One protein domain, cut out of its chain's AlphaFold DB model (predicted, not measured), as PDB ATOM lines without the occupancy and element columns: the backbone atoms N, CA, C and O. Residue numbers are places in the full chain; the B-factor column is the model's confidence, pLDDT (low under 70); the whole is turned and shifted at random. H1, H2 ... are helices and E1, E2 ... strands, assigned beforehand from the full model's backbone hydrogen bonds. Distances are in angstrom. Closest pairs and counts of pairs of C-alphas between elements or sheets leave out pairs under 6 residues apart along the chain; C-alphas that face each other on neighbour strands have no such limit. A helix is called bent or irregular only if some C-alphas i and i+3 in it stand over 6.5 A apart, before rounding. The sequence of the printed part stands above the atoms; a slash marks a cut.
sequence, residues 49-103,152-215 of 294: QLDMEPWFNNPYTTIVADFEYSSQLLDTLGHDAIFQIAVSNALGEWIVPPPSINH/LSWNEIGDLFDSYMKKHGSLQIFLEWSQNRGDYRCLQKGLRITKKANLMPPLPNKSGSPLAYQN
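AT A GLANCE: This is residues 49 to 103 and 152 to 215 of the 294 residues of an uncharacterized protein of Venustampulla echinocandica (UniProt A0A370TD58). A small, twisted sheet of four strands has two helices, H3 and H4, packed over one face, H3 by the edge strand E3 and H4 over E1. H2 sits at one end of the long strands E1 and E2, while H1 lies by the opposite end of E1, and the last helix, H5, lies far out from the core. The printed part has 119 residues with five named helices and four named strands, in the order H1 E1 H2 E2 E3 H3 E4 H4 H5; the sheet, order E3 E2 E1 E4, is mixed, and the class is mixed, helices and strands. The whole is compact, with a radius of gyration of the C-alphas of 13.6 A and spans of 39 by 36 by 22 A.

IN THESE COORDINATES: Find C-alpha 49 at (177.919, 188.142, 168.252), where H1, residues 49 to 57, begins. E1, residues 62 to 69, starts at (177.200, 173.588, 164.989) and runs 22.3 A. Next come H2, residues 74 to 81; E2, residues 82 to 89, 20.7 A; and E3, residues 94 to 96. Beyond the cut look for H3, residues 154 to 168, 20.8 A; E4, residues 173 to 175; H4, residues 182 to 193, 17.2 A; and H5, residues 210 to 215, ending at (166.710, 193.540, 157.984). H1 is irregular, but only just, with C-alphas 51 and 54 6.51 A apart; H2 is irregular, with C-alphas 76 and 79 9.3 A apart.

HOW THE PARTS SIT: In the sheet, E1 and E2 are antiparallel; look at N 66 and O 86, 3.0 A. E2 and E3 form a hairpin, with N 87 and O 96 at 2.9 A. E1 and E4 are parallel, with N 63 and O 173 at 2.9 A. H3 and H4 lie on the same face, two layers, helices on one face of a sheet: H3 runs along E3 at a height over the sheet of 8.5 A, and H4 stands up from the sheet at 63 degrees. They touch, about perpendicular at 78 degrees, closest at C-alphas 154 and 190, 6.0 A, through residues 154 to 158 of H3 and 190 to 193 of H4. H2 only grazes the sheet and touches H4, closest at C-alphas 79 and 190, 4.9 A. H1 is on the opposite face, 9.6 A over the sheet; H5 is not on it. Every O i to N i+4 pair is within hydrogen-bond range in H3 and H4, against 3 of 5 in H1, 1 of 4 in H2, with 2 of 5 O i to N i+3 pairs, and 0 of 2 in H5, with 3 of 3.

THE WHOLE: The C-alphas of Gln 49 and His 103, the two farthest apart, are 39.4 A apart. Residues 104 to 151 are not printed, and C-alphas 103 and 152 are 8.6 A apart across the cut. The link from H4 to H5, residues 194 to 209, is long. Confidence is under 70 at residues 51, 207 to 208 and 210 to 215; mean pLDDT of the printed part is 90.4.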
ATOM      1  N   GLN A  49     176.952 188.762 167.339       70.94
ATOM      2  CA  GLN A  49     177.919 188.142 168.252       70.94
ATOM      3  C   GLN A  49     177.344 186.930 168.990       70.94
ATOM      4  O   GLN A  49     178.022 185.910 169.055       70.94
ATOM      5  N   LEU A  50     176.120 187.024 169.518       71.25
ATOM      6  CA  LEU A  50     175.444 185.908 170.190       71.25
ATOM      7  C   LEU A  50     175.178 184.736 169.241       71.25
ATOM      8  O   LEU A  50     175.212 183.588 169.670       71.25
ATOM      9  N   ASP A  51     174.959 185.014 167.958       68.44
ATOM     10  CA  ASP A  51     174.690 183.984 166.959       68.44
ATOM     11  C   ASP A  51     175.978 183.383 166.361       68.44
ATOM     12  O   ASP A  51     176.013 182.212 165.979       68.44
ATOM     13  N   MET A  52     177.076 184.148 166.335       73.94
ATOM     14  CA  MET A  52     178.408 183.660 165.952       73.94
ATOM     15  C   MET A  52     179.152 182.978 167.106       73.94
ATOM     16  O   MET A  52     180.016 182.138 166.861       73.94
ATOM     17  N   GLU A  53     178.857 183.317 168.360       79.00
ATOM     18  CA  GLU A  53     179.518 182.743 169.537       79.00
ATOM     19  C   GLU A  53     179.505 181.201 169.521       79.00
ATOM     20  O   GLU A  53     180.561 180.589 169.714       79.00
ATOM     21  N   PRO A  54     178.386 180.530 169.202       74.19
ATOM     22  CA  PRO A  54     178.379 179.083 169.128       74.19
ATOM     23  C   PRO A  54     179.091 178.511 167.901       74.19
ATOM     24  O   PRO A  54     179.571 177.377 167.949       74.19
ATOM     25  N   TRP A  55     179.205 179.286 166.820       79.31
ATOM     26  CA  TRP A  55     180.038 178.936 165.670       79.31
ATOM     27  C   TRP A  55     181.499 178.772 166.119       79.31
ATOM     28  O   TRP A  55     182.147 177.780 165.786       79.31
ATOM     29  N   PHE A  56     181.996 179.696 166.945       81.06
ATOM     30  CA  PHE A  56     183.366 179.660 167.462       81.06
ATOM     31  C   PHE A  56     183.569 178.661 168.602       81.06
ATOM     32  O   PHE A  56     184.596 177.982 168.644       81.06
ATOM     33  N   ASN A  57     182.610 178.570 169.523       86.50
ATOM     34  CA  ASN A  57     182.759 177.771 170.740       86.50
ATOM     35  C   ASN A  57     182.414 176.292 170.534       86.50
ATOM     36  O   ASN A  57     182.963 175.438 171.227       86.50
ATOM     37  N   ASN A  58     181.541 175.981 169.574       90.12
ATOM     38  CA  ASN A  58     181.034 174.632 169.324       90.12
ATOM     39  C   ASN A  58     181.150 174.236 167.838       90.12
ATOM     40  O   ASN A  58     180.180 173.776 167.233       90.12
ATOM     41  N   PRO A  59     182.328 174.378 167.204       92.00
ATOM     42  CA  PRO A  59     182.428 174.336 165.749       92.00
ATOM     43  C   PRO A  59     182.145 172.951 165.139       92.00
ATOM     44  O   PRO A  59     181.780 172.847 163.973       92.00
ATOM     45  N   TYR A  60     182.280 171.876 165.921       95.81
ATOM     46  CA  TYR A  60     181.954 170.519 165.476       95.81
ATOM     47  C   TYR A  60     180.491 170.124 165.727       95.81
ATOM     48  O   TYR A  60     180.009 169.182 165.105       95.81
ATOM     49  N   THR A  61     179.775 170.796 166.626       95.25
ATOM     50  CA  THR A  61     178.367 170.491 166.953       95.25
ATOM     51  C   THR A  61     177.397 171.549 166.420       95.25
ATOM     52  O   THR A  61     176.182 171.366 166.516       95.25
ATOM     53  N   THR A  62     177.922 172.612 165.809       93.06
ATOM     54  CA  THR A  62     177.200 173.588 164.989       93.06
ATOM     55  C   THR A  62     177.268 173.177 163.522       93.06
ATOM     56  O   THR A  62     178.362 172.965 162.991       93.06
ATOM     57  N   ILE A  63     176.110 173.076 162.867       94.44
ATOM     58  CA  ILE A  63     176.014 172.735 161.444       94.44
ATOM     59  C   ILE A  63     175.394 173.865 160.640       94.44
ATOM     60  O   ILE A  63     174.504 174.559 161.125       94.44
ATOM     61  N   VAL A  64     175.860 174.012 159.406       92.25
ATOM     62  CA  VAL A  64     175.287 174.887 158.386       92.25
ATOM     63  C   VAL A  64     174.708 173.987 157.312       92.25
ATOM     64  O   VAL A  64     175.420 173.126 156.780       92.25
ATOM     65  N   ALA A  65     173.424 174.160 157.027       94.31
ATOM     66  CA  ALA A  65     172.724 173.361 156.039       94.31
ATOM     67  C   ALA A  65     172.060 174.246 154.988       94.31
ATOM     68  O   ALA A  65     171.607 175.347 155.295       94.31
ATOM     69  N   ASP A  66     172.002 173.717 153.774       95.06
ATOM     70  CA  ASP A  66     171.328 174.319 152.632       95.06
ATOM     71  C   ASP A  66     170.581 173.220 151.872       95.06
ATOM     72  O   ASP A  66     171.107 172.109 151.688       95.06
ATOM     73  N   PHE A  67     169.335 173.498 151.497       95.88
ATOM     74  CA  PHE A  67     168.480 172.555 150.788       95.88
ATOM     75  C   PHE A  67     167.879 173.191 149.552       95.88
ATOM     76  O   PHE A  67     167.330 174.288 149.579       95.88
ATOM     77  N   GLU A  68     167.841 172.398 148.492       94.75
ATOM     78  CA  GLU A  68     167.105 172.742 147.288       94.75
ATOM     79  C   GLU A  68     165.822 171.925 147.280       94.75
ATOM     80  O   GLU A  68     165.861 170.692 147.259       94.75
ATOM     81  N   TYR A  69     164.671 172.589 147.353       93.88
ATOM     82  CA  TYR A  69     163.385 171.916 147.522       93.88
ATOM     83  C   TYR A  69     162.214 172.748 146.990       93.88
ATOM     84  O   TYR A  69     162.294 173.961 146.806       93.88
ATOM     85  N   SER A  70     161.077 172.090 146.765       90.94
ATOM     86  CA  SER A  70     159.814 172.770 146.481       90.94
ATOM     87  C   SER A  70     159.099 173.130 147.781       90.94
ATOM     88  O   SER A  70     158.479 172.277 148.419       90.94
ATOM     89  N   SER A  71     159.141 174.407 148.165       89.25
ATOM     90  CA  SER A  71     158.461 174.906 149.368       89.25
ATOM     91  C   SER A  71     156.951 174.666 149.343       89.25
ATOM     92  O   SER A  71     156.382 174.241 150.346       89.25
ATOM     93  N   GLN A  72     156.321 174.847 148.182       86.81
ATOM     94  CA  GLN A  72     154.889 174.612 147.976       86.81
ATOM     95  C   GLN A  72     154.498 173.139 148.145       86.81
ATOM     96  O   GLN A  72     153.378 172.840 148.556       86.81
ATOM     97  N   LEU A  73     155.394 172.211 147.799       90.12
ATOM     98  CA  LEU A  73     155.108 170.777 147.827       90.12
ATOM     99  C   LEU A  73     155.665 170.076 149.067       90.12
ATOM    100  O   LEU A  73     155.331 168.911 149.279       90.12
ATOM    101  N   LEU A  74     156.473 170.746 149.894       92.56
ATOM    102  CA  LEU A  74     157.138 170.138 151.049       92.56
ATOM    103  C   LEU A  74     156.155 169.513 152.045       92.56
ATOM    104  O   LEU A  74     156.434 168.450 152.600       92.56
ATOM    105  N   ASP A  75     154.991 170.122 152.261       91.44
ATOM    106  CA  ASP A  75     153.992 169.551 153.169       91.44
ATOM    107  C   ASP A  75     153.247 168.358 152.581       91.44
ATOM    108  O   ASP A  75     153.007 167.382 153.290       91.44
ATOM    109  N   THR A  76     152.976 168.389 151.278       92.06
ATOM    110  CA  THR A  76     152.252 167.327 150.572       92.06
ATOM    111  C   THR A  76     153.127 166.114 150.278       92.06
ATOM    112  O   THR A  76     152.701 164.974 150.449       92.06
ATOM    113  N   LEU A  77     154.341 166.350 149.784       93.50
ATOM    114  CA  LEU A  77     155.268 165.314 149.330       93.50
ATOM    115  C   LEU A  77     156.319 164.958 150.387       93.50
ATOM    116  O   LEU A  77     156.981 163.927 150.274       93.50
ATOM    117  N   GLY A  78     156.471 165.770 151.435       95.62
ATOM    118  CA  GLY A  78     157.472 165.534 152.467       95.62
ATOM    119  C   GLY A  78     158.874 165.477 151.870       95.62
ATOM    120  O   GLY A  78     159.292 166.365 151.135       95.62
ATOM    121  N   HIS A  79     159.595 164.398 152.176       96.06
ATOM    122  CA  HIS A  79     160.966 164.189 151.715       96.06
ATOM    123  C   HIS A  79     161.115 164.104 150.186       96.06
ATOM    124  O   HIS A  79     162.200 164.360 149.676       96.06
ATOM    125  N   ASP A  80     160.039 163.797 149.454       95.31
ATOM    126  CA  ASP A  80     160.050 163.774 147.990       95.31
ATOM    127  C   ASP A  80     160.003 165.173 147.362       95.31
ATOM    128  O   ASP A  80     160.136 165.300 146.152       95.31
ATOM    129  N   ALA A  81     159.805 166.240 148.138       94.69
ATOM    130  CA  ALA A  81     159.898 167.609 147.624       94.69
ATOM    131  C   ALA A  81     161.338 168.152 147.594       94.69
ATOM    132  O   ALA A  81     161.526 169.298 147.196       94.69
ATOM    133  N   ILE A  82     162.319 167.378 148.067       95.88
ATOM    134  CA  ILE A  82     163.698 167.813 148.314       95.88
ATOM    135  C   ILE A  82     164.602 167.242 147.223       95.88
ATOM    136  O   ILE A  82     164.636 166.031 147.045       95.88
ATOM    137  N   PHE A  83     165.344 168.098 146.526       95.44
ATOM    138  CA  PHE A  83     166.175 167.735 145.378       95.44
ATOM    139  C   PHE A  83     167.652 167.572 145.730       95.44
ATOM    140  O   PHE A  83     168.308 166.674 145.207       95.44
ATOM    141  N   GLN A  84     168.170 168.425 146.612       96.56
ATOM    142  CA  GLN A  84     169.573 168.445 147.020       96.56
ATOM    143  C   GLN A  84     169.672 168.792 148.505       96.56
ATOM    144  O   GLN A  84     168.816 169.487 149.057       96.56
ATOM    145  N   ILE A  85     170.736 168.312 149.138       97.00
ATOM    146  CA  ILE A  85     171.128 168.672 150.498       97.00
ATOM    147  C   ILE A  85     172.622 168.972 150.507       97.00
ATOM    148  O   ILE A  85     173.390 168.240 149.890       97.00
ATOM    149  N   ALA A  86     173.039 169.986 151.257       96.88
ATOM    150  CA  ALA A  86     174.432 170.222 151.607       96.88
ATOM    151  C   ALA A  86     174.527 170.510 153.109       96.88
ATOM    152  O   ALA A  86     173.790 171.348 153.625       96.88
ATOM    153  N   VAL A  87     175.415 169.815 153.829       97.06
ATOM    154  CA  VAL A  87     175.593 170.029 155.275       97.06
ATOM    155  C   VAL A  87     177.065 170.014 155.643       97.06
ATOM    156  O   VAL A  87     177.752 168.999 155.510       97.06
ATOM    157  N   SER A  88     177.534 171.122 156.198       96.56
ATOM    158  CA  SER A  88     178.878 171.235 156.761       96.56
ATOM    159  C   SER A  88     178.814 171.553 158.248       96.56
ATOM    160  O   SER A  88     177.801 172.039 158.755       96.56
ATOM    161  N   ASN A  89     179.890 171.256 158.967       95.69
ATOM    162  CA  ASN A  89     180.080 171.833 160.288       95.69
ATOM    163  C   ASN A  89     180.598 173.272 160.179       95.69
ATOM    164  O   ASN A  89     180.951 173.769 159.110       95.69
ATOM    165  N   ALA A  90     180.690 173.935 161.319       90.81
ATOM    166  CA  ALA A  90     181.133 175.313 161.418       90.81
ATOM    167  C   ALA A  90     182.604 175.541 160.976       90.81
ATOM    168  O   ALA A  90     183.002 176.678 160.723       90.81
ATOM    169  N   LEU A  91     183.419 174.488 160.838       89.75
ATOM    170  CA  LEU A  91     184.772 174.568 160.261       89.75
ATOM    171  C   LEU A  91     184.789 174.422 158.731       89.75
ATOM    172  O   LEU A  91     185.861 174.510 158.133       89.75
ATOM    173  N   GLY A  92     183.635 174.180 158.107       90.81
ATOM    174  CA  GLY A  92     183.522 173.874 156.682       90.81
ATOM    175  C   GLY A  92     183.840 172.416 156.335       90.81
ATOM    176  O   GLY A  92     184.005 172.094 155.161       90.81
ATOM    177  N   GLU A  93     183.936 171.514 157.319       94.56
ATOM    178  CA  GLU A  93     184.062 170.082 157.034       94.56
ATOM    179  C   GLU A  93     182.691 169.519 156.641       94.56
ATOM    180  O   GLU A  93     181.704 169.686 157.361       94.56
ATOM    181  N   TRP A  94     182.625 168.828 155.504       97.50
ATOM    182  CA  TRP A  94     181.388 168.214 155.028       97.50
ATOM    183  C   TRP A  94     180.948 167.063 155.939       97.50
ATOM    184  O   TRP A  94     181.672 166.084 156.115       97.50
ATOM    185  N   ILE A  95     179.729 167.174 156.471       97.75
ATOM    186  CA  ILE A  95     179.002 166.072 157.117       97.75
ATOM    187  C   ILE A  95     178.261 165.295 156.035       97.75
ATOM    188  O   ILE A  95     178.389 164.078 155.921       97.75
ATOM    189  N   VAL A  96     177.526 166.036 155.208       97.62
ATOM    190  CA  VAL A  96     176.908 165.560 153.978       97.62
ATOM    191  C   VAL A  96     177.452 166.467 152.877       97.62
ATOM    192  O   VAL A  96     177.259 167.680 152.975       97.62
ATOM    193  N   PRO A  97     178.154 165.937 151.855       92.69
ATOM    194  CA  PRO A  97     178.540 166.741 150.689       92.69
ATOM    195  C   PRO A  97     177.278 167.301 149.994       92.69
ATOM    196  O   PRO A  97     176.185 167.081 150.501       92.69
ATOM    197  N   PRO A  98     177.367 168.008 148.856       93.06
ATOM    198  CA  PRO A  98     176.180 168.521 148.163       93.06
ATOM    199  C   PRO A  98     175.608 167.581 147.063       93.06
ATOM    200  O   PRO A  98     175.604 167.980 145.896       93.06
ATOM    201  N   PRO A  99     175.162 166.324 147.315       90.75
ATOM    202  CA  PRO A  99     174.591 165.484 146.271       90.75
ATOM    203  C   PRO A  99     173.107 165.792 146.054       90.75
ATOM    204  O   PRO A  99     172.389 166.192 146.976       90.75
ATOM    205  N   SER A 100     172.625 165.483 144.852       95.75
ATOM    206  CA  SER A 100     171.198 165.266 144.623       95.75
ATOM    207  C   SER A 100     170.684 164.097 145.477       95.75
ATOM    208  O   SER A 100     171.453 163.217 145.888       95.75
ATOM    209  N   ILE A 101     169.382 164.075 145.753       96.94
ATOM    210  CA  ILE A 101     168.747 163.006 146.524       96.94
ATOM    211  C   ILE A 101     168.367 161.843 145.604       96.94
ATOM    212  O   ILE A 101     167.672 161.998 144.601       96.94
ATOM    213  N   ASN A 102     168.769 160.631 145.978       97.56
ATOM    214  CA  ASN A 102     168.280 159.424 145.325       97.56
ATOM    215  C   ASN A 102     166.918 159.032 145.916       97.56
ATOM    216  O   ASN A 102     166.834 158.515 147.033       97.56
ATOM    217  N   HIS A 103     165.855 159.251 145.144       95.94
ATOM    218  CA  HIS A 103     164.479 158.905 145.514       95.94
ATOM    219  C   HIS A 103     164.103 157.458 145.163       95.94
ATOM    220  O   HIS A 103     162.961 157.052 145.376       95.94
ATOM    221  N   LEU A 152     172.785 160.551 146.894       97.94
ATOM    222  CA  LEU A 152     172.637 159.864 148.182       97.94
ATOM    223  C   LEU A 152     171.167 159.645 148.525       97.94
ATOM    224  O   LEU A 152     170.337 160.547 148.415       97.94
ATOM    225  N   SER A 153     170.847 158.448 148.998       97.88
ATOM    226  CA  SER A 153     169.558 158.164 149.620       97.88
ATOM    227  C   SER A 153     169.473 158.787 151.016       97.88
ATOM    228  O   SER A 153     170.478 159.010 151.697       97.88
ATOM    229  N   TRP A 154     168.252 158.980 151.516       98.00
ATOM    230  CA  TRP A 154     168.046 159.442 152.891       98.00
ATOM    231  C   TRP A 154     168.644 158.506 153.948       98.00
ATOM    232  O   TRP A 154     169.013 158.964 155.033       98.00
ATOM    233  N   ASN A 155     168.736 157.200 153.666       98.19
ATOM    234  CA  ASN A 155     169.352 156.246 154.592       98.19
ATOM    235  C   ASN A 155     170.852 156.512 154.721       98.19
ATOM    236  O   ASN A 155     171.341 156.633 155.844       98.19
ATOM    237  N   GLU A 156     171.535 156.691 153.586       98.31
ATOM    238  CA  GLU A 156     172.962 157.025 153.533       98.31
ATOM    239  C   GLU A 156     173.236 158.385 154.178       98.31
ATOM    240  O   GLU A 156     174.144 158.501 154.996       98.31
ATOM    241  N   ILE A 157     172.402 159.395 153.905       98.44
ATOM    242  CA  ILE A 157     172.477 160.702 154.578       98.44
ATOM    243  C   ILE A 157     172.374 160.525 156.096       98.44
ATOM    244  O   ILE A 157     173.205 161.030 156.850       98.44
ATOM    245  N   GLY A 158     171.395 159.751 156.568       98.25
ATOM    246  CA  GLY A 158     171.262 159.459 157.990       98.25
ATOM    247  C   GLY A 158     172.439 158.661 158.568       98.25
ATOM    248  O   GLY A 158     172.714 158.771 159.760       98.25
ATOM    249  N   ASP A 159     173.112 157.813 157.783       98.50
ATOM    250  CA  ASP A 159     174.320 157.083 158.210       98.50
ATOM    251  C   ASP A 159     175.531 158.020 158.331       98.50
ATOM    252  O   ASP A 159     176.336 157.862 159.255       98.50
ATOM    253  N   LEU A 160     175.635 159.027 157.455       98.50
ATOM    254  CA  LEU A 160     176.649 160.078 157.547       98.50
ATOM    255  C   LEU A 160     176.477 160.908 158.825       98.50
ATOM    256  O   LEU A 160     177.438 161.067 159.579       98.50
ATOM    257  N   PHE A 161     175.251 161.353 159.124       98.38
ATOM    258  CA  PHE A 161     174.941 162.060 160.373       98.38
ATOM    259  C   PHE A 161     175.262 161.221 161.615       98.38
ATOM    260  O   PHE A 161     175.930 161.703 162.529       98.38
ATOM    261  N   ASP A 162     174.827 159.959 161.649       98.38
ATOM    262  CA  ASP A 162     175.082 159.062 162.783       98.38
ATOM    263  C   ASP A 162     176.588 158.829 162.997       98.38
ATOM    264  O   ASP A 162     177.096 158.935 164.117       98.38
ATOM    265  N   SER A 163     177.330 158.586 161.914       98.38
ATOM    266  CA  SER A 163     178.789 158.423 161.954       98.38
ATOM    267  C   SER A 163     179.489 159.686 162.456       98.38
ATOM    268  O   SER A 163     180.406 159.604 163.278       98.38
ATOM    269  N   TYR A 164     179.034 160.855 162.004       98.44
ATOM    270  CA  TYR A 164     179.557 162.141 162.442       98.44
ATOM    271  C   TYR A 164     179.290 162.387 163.936       98.44
ATOM    272  O   TYR A 164     180.220 162.689 164.688       98.44
ATOM    273  N   MET A 165     178.055 162.176 164.399       97.94
ATOM    274  CA  MET A 165     177.663 162.402 165.797       97.94
ATOM    275  C   MET A 165     178.336 161.428 166.770       97.94
ATOM    276  O   MET A 165     178.660 161.804 167.897       97.94
ATOM    277  N   LYS A 166     178.636 160.195 166.342       98.12
ATOM    278  CA  LYS A 166     179.464 159.260 167.126       98.12
ATOM    279  C   LYS A 166     180.879 159.783 167.370       98.12
ATOM    280  O   LYS A 166     181.471 159.473 168.400       98.12
ATOM    281  N   LYS A 167     181.428 160.551 166.425       98.12
ATOM    282  CA  LYS A 167     182.786 161.104 166.501       98.12
ATOM    283  C   LYS A 167     182.833 162.440 167.245       98.12
ATOM    284  O   LYS A 167     183.770 162.668 168.005       98.12
ATOM    285  N   HIS A 168     181.856 163.312 167.013       97.06
ATOM    286  CA  HIS A 168     181.897 164.711 167.453       97.06
ATOM    287  C   HIS A 168     180.898 165.057 168.567       97.06
ATOM    288  O   HIS A 168     180.972 166.145 169.132       97.06
ATOM    289  N   GLY A 169     180.006 164.131 168.926       96.62
ATOM    290  CA  GLY A 169     178.919 164.368 169.871       96.62
ATOM    291  C   GLY A 169     177.625 164.803 169.184       96.62
ATOM    292  O   GLY A 169     177.535 164.908 167.960       96.62
ATOM    293  N   SER A 170     176.585 165.024 169.987       97.12
ATOM    294  CA  SER A 170     175.281 165.459 169.487       97.12
ATOM    295  C   SER A 170     175.352 166.850 168.866       97.12
ATOM    296  O   SER A 170     175.957 167.749 169.452       97.12
ATOM    297  N   LEU A 171     174.669 167.047 167.739       96.25
ATOM    298  CA  LEU A 171     174.488 168.370 167.152       96.25
ATOM    299  C   LEU A 171     173.700 169.260 168.112       96.25
ATOM    300  O   LEU A 171     172.670 168.853 168.649       96.25
ATOM    301  N   GLN A 172     174.202 170.464 168.338       92.81
ATOM    302  CA  GLN A 172     173.623 171.421 169.277       92.81
ATOM    303  C   GLN A 172     172.930 172.565 168.547       92.81
ATOM    304  O   GLN A 172     172.006 173.157 169.098       92.81
ATOM    305  N   ILE A 173     173.386 172.890 167.332       90.69
ATOM    306  CA  ILE A 173     172.978 174.105 166.627       90.69
ATOM    307  C   ILE A 173     172.823 173.817 165.143       90.69
ATOM    308  O   ILE A 173     173.677 173.180 164.527       90.69
ATOM    309  N   PHE A 174     171.723 174.318 164.592       92.88
ATOM    310  CA  PHE A 174     171.399 174.280 163.177       92.88
ATOM    311  C   PHE A 174     171.333 175.706 162.655       92.88
ATOM    312  O   PHE A 174     170.517 176.498 163.127       92.88
ATOM    313  N   LEU A 175     172.197 176.030 161.707       88.31
ATOM    314  CA  LEU A 175     172.201 177.305 161.017       88.31
ATOM    315  C   LEU A 175     171.632 177.086 159.619       88.31
ATOM    316  O   LEU A 175     172.138 176.264 158.854       88.31
ATOM    317  N   GLU A 176     170.593 177.845 159.303       88.19
ATOM    318  CA  GLU A 176     170.035 177.962 157.962       88.19
ATOM    319  C   GLU A 176     169.982 179.429 157.560       88.19
ATOM    320  O   GLU A 176     169.894 180.319 158.414       88.19
ATOM    321  N   TRP A 177     170.029 179.684 156.257       77.50
ATOM    322  CA  TRP A 177     169.944 181.045 155.738       77.50
ATOM    323  C   TRP A 177     168.523 181.611 155.840       77.50
ATOM    324  O   TRP A 177     168.359 182.807 156.081       77.50
ATOM    325  N   SER A 178     167.495 180.768 155.692       78.38
ATOM    326  CA  SER A 178     166.097 181.201 155.590       78.38
ATOM    327  C   SER A 178     165.469 181.620 156.933       78.38
ATOM    328  O   SER A 178     165.741 181.042 157.982       78.38
ATOM    329  N   GLN A 179     164.531 182.576 156.905       76.06
ATOM    330  CA  GLN A 179     163.695 182.909 158.076       76.06
ATOM    331  C   GLN A 179     162.558 181.894 158.313       76.06
ATOM    332  O   GLN A 179     161.977 181.832 159.400       76.06
ATOM    333  N   ASN A 180     162.233 181.081 157.302       82.12
ATOM    334  CA  ASN A 180     161.017 180.261 157.255       82.12
ATOM    335  C   ASN A 180     161.206 178.829 157.772       82.12
ATOM    336  O   ASN A 180     160.281 178.014 157.691       82.12
ATOM    337  N   ARG A 181     162.377 178.518 158.334       90.75
ATOM    338  CA  ARG A 181     162.728 177.181 158.827       90.75
ATOM    339  C   ARG A 181     162.623 176.083 157.768       90.75
ATOM    340  O   ARG A 181     162.265 174.940 158.068       90.75
ATOM    341  N   GLY A 182     162.833 176.464 156.513       93.44
ATOM    342  CA  GLY A 182     162.664 175.601 155.354       93.44
ATOM    343  C   GLY A 182     163.619 174.419 155.379       93.44
ATOM    344  O   GLY A 182     163.195 173.263 155.309       93.44
ATOM    345  N   ASP A 183     164.892 174.721 155.598       95.56
ATOM    346  CA  ASP A 183     165.988 173.757 155.593       95.56
ATOM    347  C   ASP A 183     165.869 172.791 156.770       95.56
ATOM    348  O   ASP A 183     165.984 171.569 156.621       95.56
ATOM    349  N   TYR A 184     165.517 173.316 157.947       96.31
ATOM    350  CA  TYR A 184     165.276 172.487 159.123       96.31
ATOM    351  C   TYR A 184     164.124 171.499 158.895       96.31
ATOM    352  O   TYR A 184     164.214 170.318 159.254       96.31
ATOM    353  N   ARG A 185     163.022 171.955 158.280       97.06
ATOM    354  CA  ARG A 185     161.881 171.088 157.943       97.06
ATOM    355  C   ARG A 185     162.268 170.037 156.908       97.06
ATOM    356  O   ARG A 185     161.830 168.893 157.049       97.06
ATOM    357  N   CYS A 186     163.096 170.383 155.927       97.56
ATOM    358  CA  CYS A 186     163.614 169.434 154.946       97.56
ATOM    359  C   CYS A 186     164.403 168.306 155.621       97.56
ATOM    360  O   CYS A 186     164.047 167.131 155.464       97.56
ATOM    361  N   LEU A 187     165.385 168.653 156.464       97.69
ATOM    362  CA  LEU A 187     166.152 167.666 157.229       97.69
ATOM    363  C   LEU A 187     165.235 166.788 158.091       97.69
ATOM    364  O   LEU A 187     165.364 165.562 158.102       97.69
ATOM    365  N   GLN A 188     164.261 167.400 158.769       98.06
ATOM    366  CA  GLN A 188     163.308 166.686 159.612       98.06
ATOM    367  C   GLN A 188     162.472 165.671 158.825       98.06
ATOM    368  O   GLN A 188     162.308 164.533 159.276       98.06
ATOM    369  N   LYS A 189     161.918 166.056 157.670       98.00
ATOM    370  CA  LYS A 189     161.102 165.160 156.830       98.00
ATOM    371  C   LYS A 189     161.948 163.994 156.308       98.00
ATOM    372  O   LYS A 189     161.484 162.854 156.353       98.00
ATOM    373  N   GLY A 190     163.183 164.266 155.893       97.56
ATOM    374  CA  GLY A 190     164.114 163.252 155.408       97.56
ATOM    375  C   GLY A 190     164.612 162.278 156.479       97.56
ATOM    376  O   GLY A 190     164.552 161.066 156.292       97.56
ATOM    377  N   LEU A 191     165.019 162.748 157.659       97.88
ATOM    378  CA  LEU A 191     165.453 161.850 158.743       97.88
ATOM    379  C   LEU A 191     164.293 161.054 159.364       97.88
ATOM    380  O   LEU A 191     164.493 159.959 159.896       97.88
ATOM    381  N   ARG A 192     163.058 161.563 159.293       97.69
ATOM    382  CA  ARG A 192     161.873 160.824 159.758       97.69
ATOM    383  C   ARG A 192     161.588 159.587 158.913       97.69
ATOM    384  O   ARG A 192     161.288 158.547 159.502       97.69
ATOM    385  N   ILE A 193     161.712 159.652 157.580       97.06
ATOM    386  CA  ILE A 193     161.410 158.488 156.722       97.06
ATOM    387  C   ILE A 193     162.375 157.321 156.976       97.06
ATOM    388  O   ILE A 193     162.009 156.158 156.820       97.06
ATOM    389  N   THR A 194     163.576 157.623 157.468       96.69
ATOM    390  CA  THR A 194     164.608 156.635 157.809       96.69
ATOM    391  C   THR A 194     164.628 156.256 159.286       96.69
ATOM    392  O   THR A 194     165.505 155.514 159.721       96.69
ATOM    393  N   LYS A 195     163.642 156.719 160.071       97.62
ATOM    394  CA  LYS A 195     163.531 156.484 161.524       97.62
ATOM    395  C   LYS A 195     164.744 156.989 162.318       97.62
ATOM    396  O   LYS A 195     165.046 156.462 163.384       97.62
ATOM    397  N   LYS A 196     165.400 158.038 161.818       97.69
ATOM    398  CA  LYS A 196     166.580 158.685 162.411       97.69
ATOM    399  C   LYS A 196     166.289 160.102 162.904       97.69
ATOM    400  O   LYS A 196     167.176 160.944 162.990       97.69
ATOM    401  N   ALA A 197     165.035 160.378 163.261       97.06
ATOM    402  CA  ALA A 197     164.621 161.678 163.793       97.06
ATOM    403  C   ALA A 197     165.360 162.066 165.090       97.06
ATOM    404  O   ALA A 197     165.432 163.244 165.420       97.06
ATOM    405  N   ASN A 198     165.943 161.098 165.803       97.25
ATOM    406  CA  ASN A 198     166.797 161.328 166.971       97.25
ATOM    407  C   ASN A 198     168.149 161.991 166.638       97.25
ATOM    408  O   ASN A 198     168.863 162.370 167.559       97.25
ATOM    409  N   LEU A 199     168.516 162.093 165.354       97.50
ATOM    410  CA  LEU A 199     169.715 162.801 164.891       97.50
ATOM    411  C   LEU A 199     169.450 164.291 164.617       97.50
ATOM    412  O   LEU A 199     170.371 165.018 164.254       97.50
ATOM    413  N   MET A 200     168.202 164.747 164.763       97.69
ATOM    414  CA  MET A 200     167.859 166.153 164.573       97.69
ATOM    415  C   MET A 200     168.566 167.030 165.615       97.69
ATOM    416  O   MET A 200     168.496 166.721 166.809       97.69
ATOM    417  N   PRO A 201     169.190 168.144 165.201       95.44
ATOM    418  CA  PRO A 201     169.589 169.184 166.138       95.44
ATOM    419  C   PRO A 201     168.352 169.851 166.766       95.44
ATOM    420  O   PRO A 201     167.237 169.697 166.257       95.44
ATOM    421  N   PRO A 202     168.529 170.625 167.850       93.94
ATOM    422  CA  PRO A 202     167.488 171.506 168.364       93.94
ATOM    423  C   PRO A 202     166.939 172.449 167.284       93.94
ATOM    424  O   PRO A 202     167.653 172.859 166.369       93.94
ATOM    425  N   LEU A 203     165.663 172.817 167.416       92.00
ATOM    426  CA  LEU A 203     164.998 173.756 166.515       92.00
ATOM    427  C   LEU A 203     165.704 175.128 166.556       92.00
ATOM    428  O   LEU A 203     165.851 175.677 167.652       92.00
ATOM    429  N   PRO A 204     166.097 175.717 165.409       86.38
ATOM    430  CA  PRO A 204     166.789 176.999 165.391       86.38
ATOM    431  C   PRO A 204     165.914 178.133 165.931       86.38
ATOM    432  O   PRO A 204     164.704 178.214 165.664       86.38
ATOM    433  N   ASN A 205     166.535 179.050 166.673       78.75
ATOM    434  CA  ASN A 205     165.888 180.285 167.096       78.75
ATOM    435  C   ASN A 205     165.700 181.211 165.883       78.75
ATOM    436  O   ASN A 205     166.634 181.425 165.117       78.75
ATOM    437  N   LYS A 206     164.498 181.779 165.708       70.31
ATOM    438  CA  LYS A 206     164.184 182.662 164.569       70.31
ATOM    439  C   LYS A 206     165.078 183.906 164.527       70.31
ATOM    440  O   LYS A 206     165.400 184.382 163.442       70.31
ATOM    441  N   SER A 207     165.481 184.414 165.694       68.12
ATOM    442  CA  SER A 207     166.327 185.609 165.796       68.12
ATOM    443  C   SER A 207     167.766 185.387 165.327       68.12
ATOM    444  O   SER A 207     168.445 186.370 165.065       68.12
ATOM    445  N   GLY A 208     168.211 184.129 165.211       64.25
ATOM    446  CA  GLY A 208     169.592 183.771 164.876       64.25
ATOM    447  C   GLY A 208     169.834 183.427 163.401       64.25
ATOM    448  O   GLY A 208     170.842 182.800 163.075       64.25
ATOM    449  N   SER A 209     168.907 183.777 162.500       70.31
ATOM    450  CA  SER A 209     169.093 183.550 161.060       70.31
ATOM    451  C   SER A 209     169.909 184.687 160.421       70.31
ATOM    452  O   SER A 209     169.609 185.858 160.661       70.31
ATOM    453  N   PRO A 210     170.902 184.396 159.557       67.12
ATOM    454  CA  PRO A 210     171.692 185.419 158.873       67.12
ATOM    455  C   PRO A 210     170.872 186.474 158.114       67.12
ATOM    456  O   PRO A 210     171.216 187.657 158.150       67.12
ATOM    457  N   LEU A 211     169.753 186.088 157.483       63.00
ATOM    458  CA  LEU A 211     168.851 187.040 156.817       63.00
ATOM    459  C   LEU A 211     168.133 187.978 157.793       63.00
ATOM    460  O   LEU A 211     167.785 189.095 157.414       63.00
ATOM    461  N   ALA A 212     167.910 187.579 159.047       60.19
ATOM    462  CA  ALA A 212     167.351 188.493 160.042       60.19
ATOM    463  C   ALA A 212     168.300 189.669 160.334       60.19
ATOM    464  O   ALA A 212     167.827 190.775 160.594       60.19
ATOM    465  N   TYR A 213     169.622 189.485 160.215       61.72
ATOM    466  CA  TYR A 213     170.585 190.571 160.441       61.72
ATOM    467  C   TYR A 213     170.539 191.645 159.353       61.72
ATOM    468  O   TYR A 213     170.717 192.823 159.664       61.72
ATOM    469  N   GLN A 214     170.262 191.263 158.101       57.50
ATOM    470  CA  GLN A 214     170.168 192.208 156.979       57.50
ATOM    471  C   GLN A 214     168.986 193.175 157.141       57.50
ATOM    472  O   GLN A 214     169.089 194.359 156.816       57.50
ATOM    473  N   ASN A 215     167.879 192.701 157.722       55.75
ATOM    474  CA  ASN A 215     166.710 193.540 157.984       55.75
ATOM    475  C   ASN A 215     166.967 194.576 159.091       55.75
ATOM    476  O   ASN A 215     166.416 195.675 159.039       55.75
TER     477      ASN A 215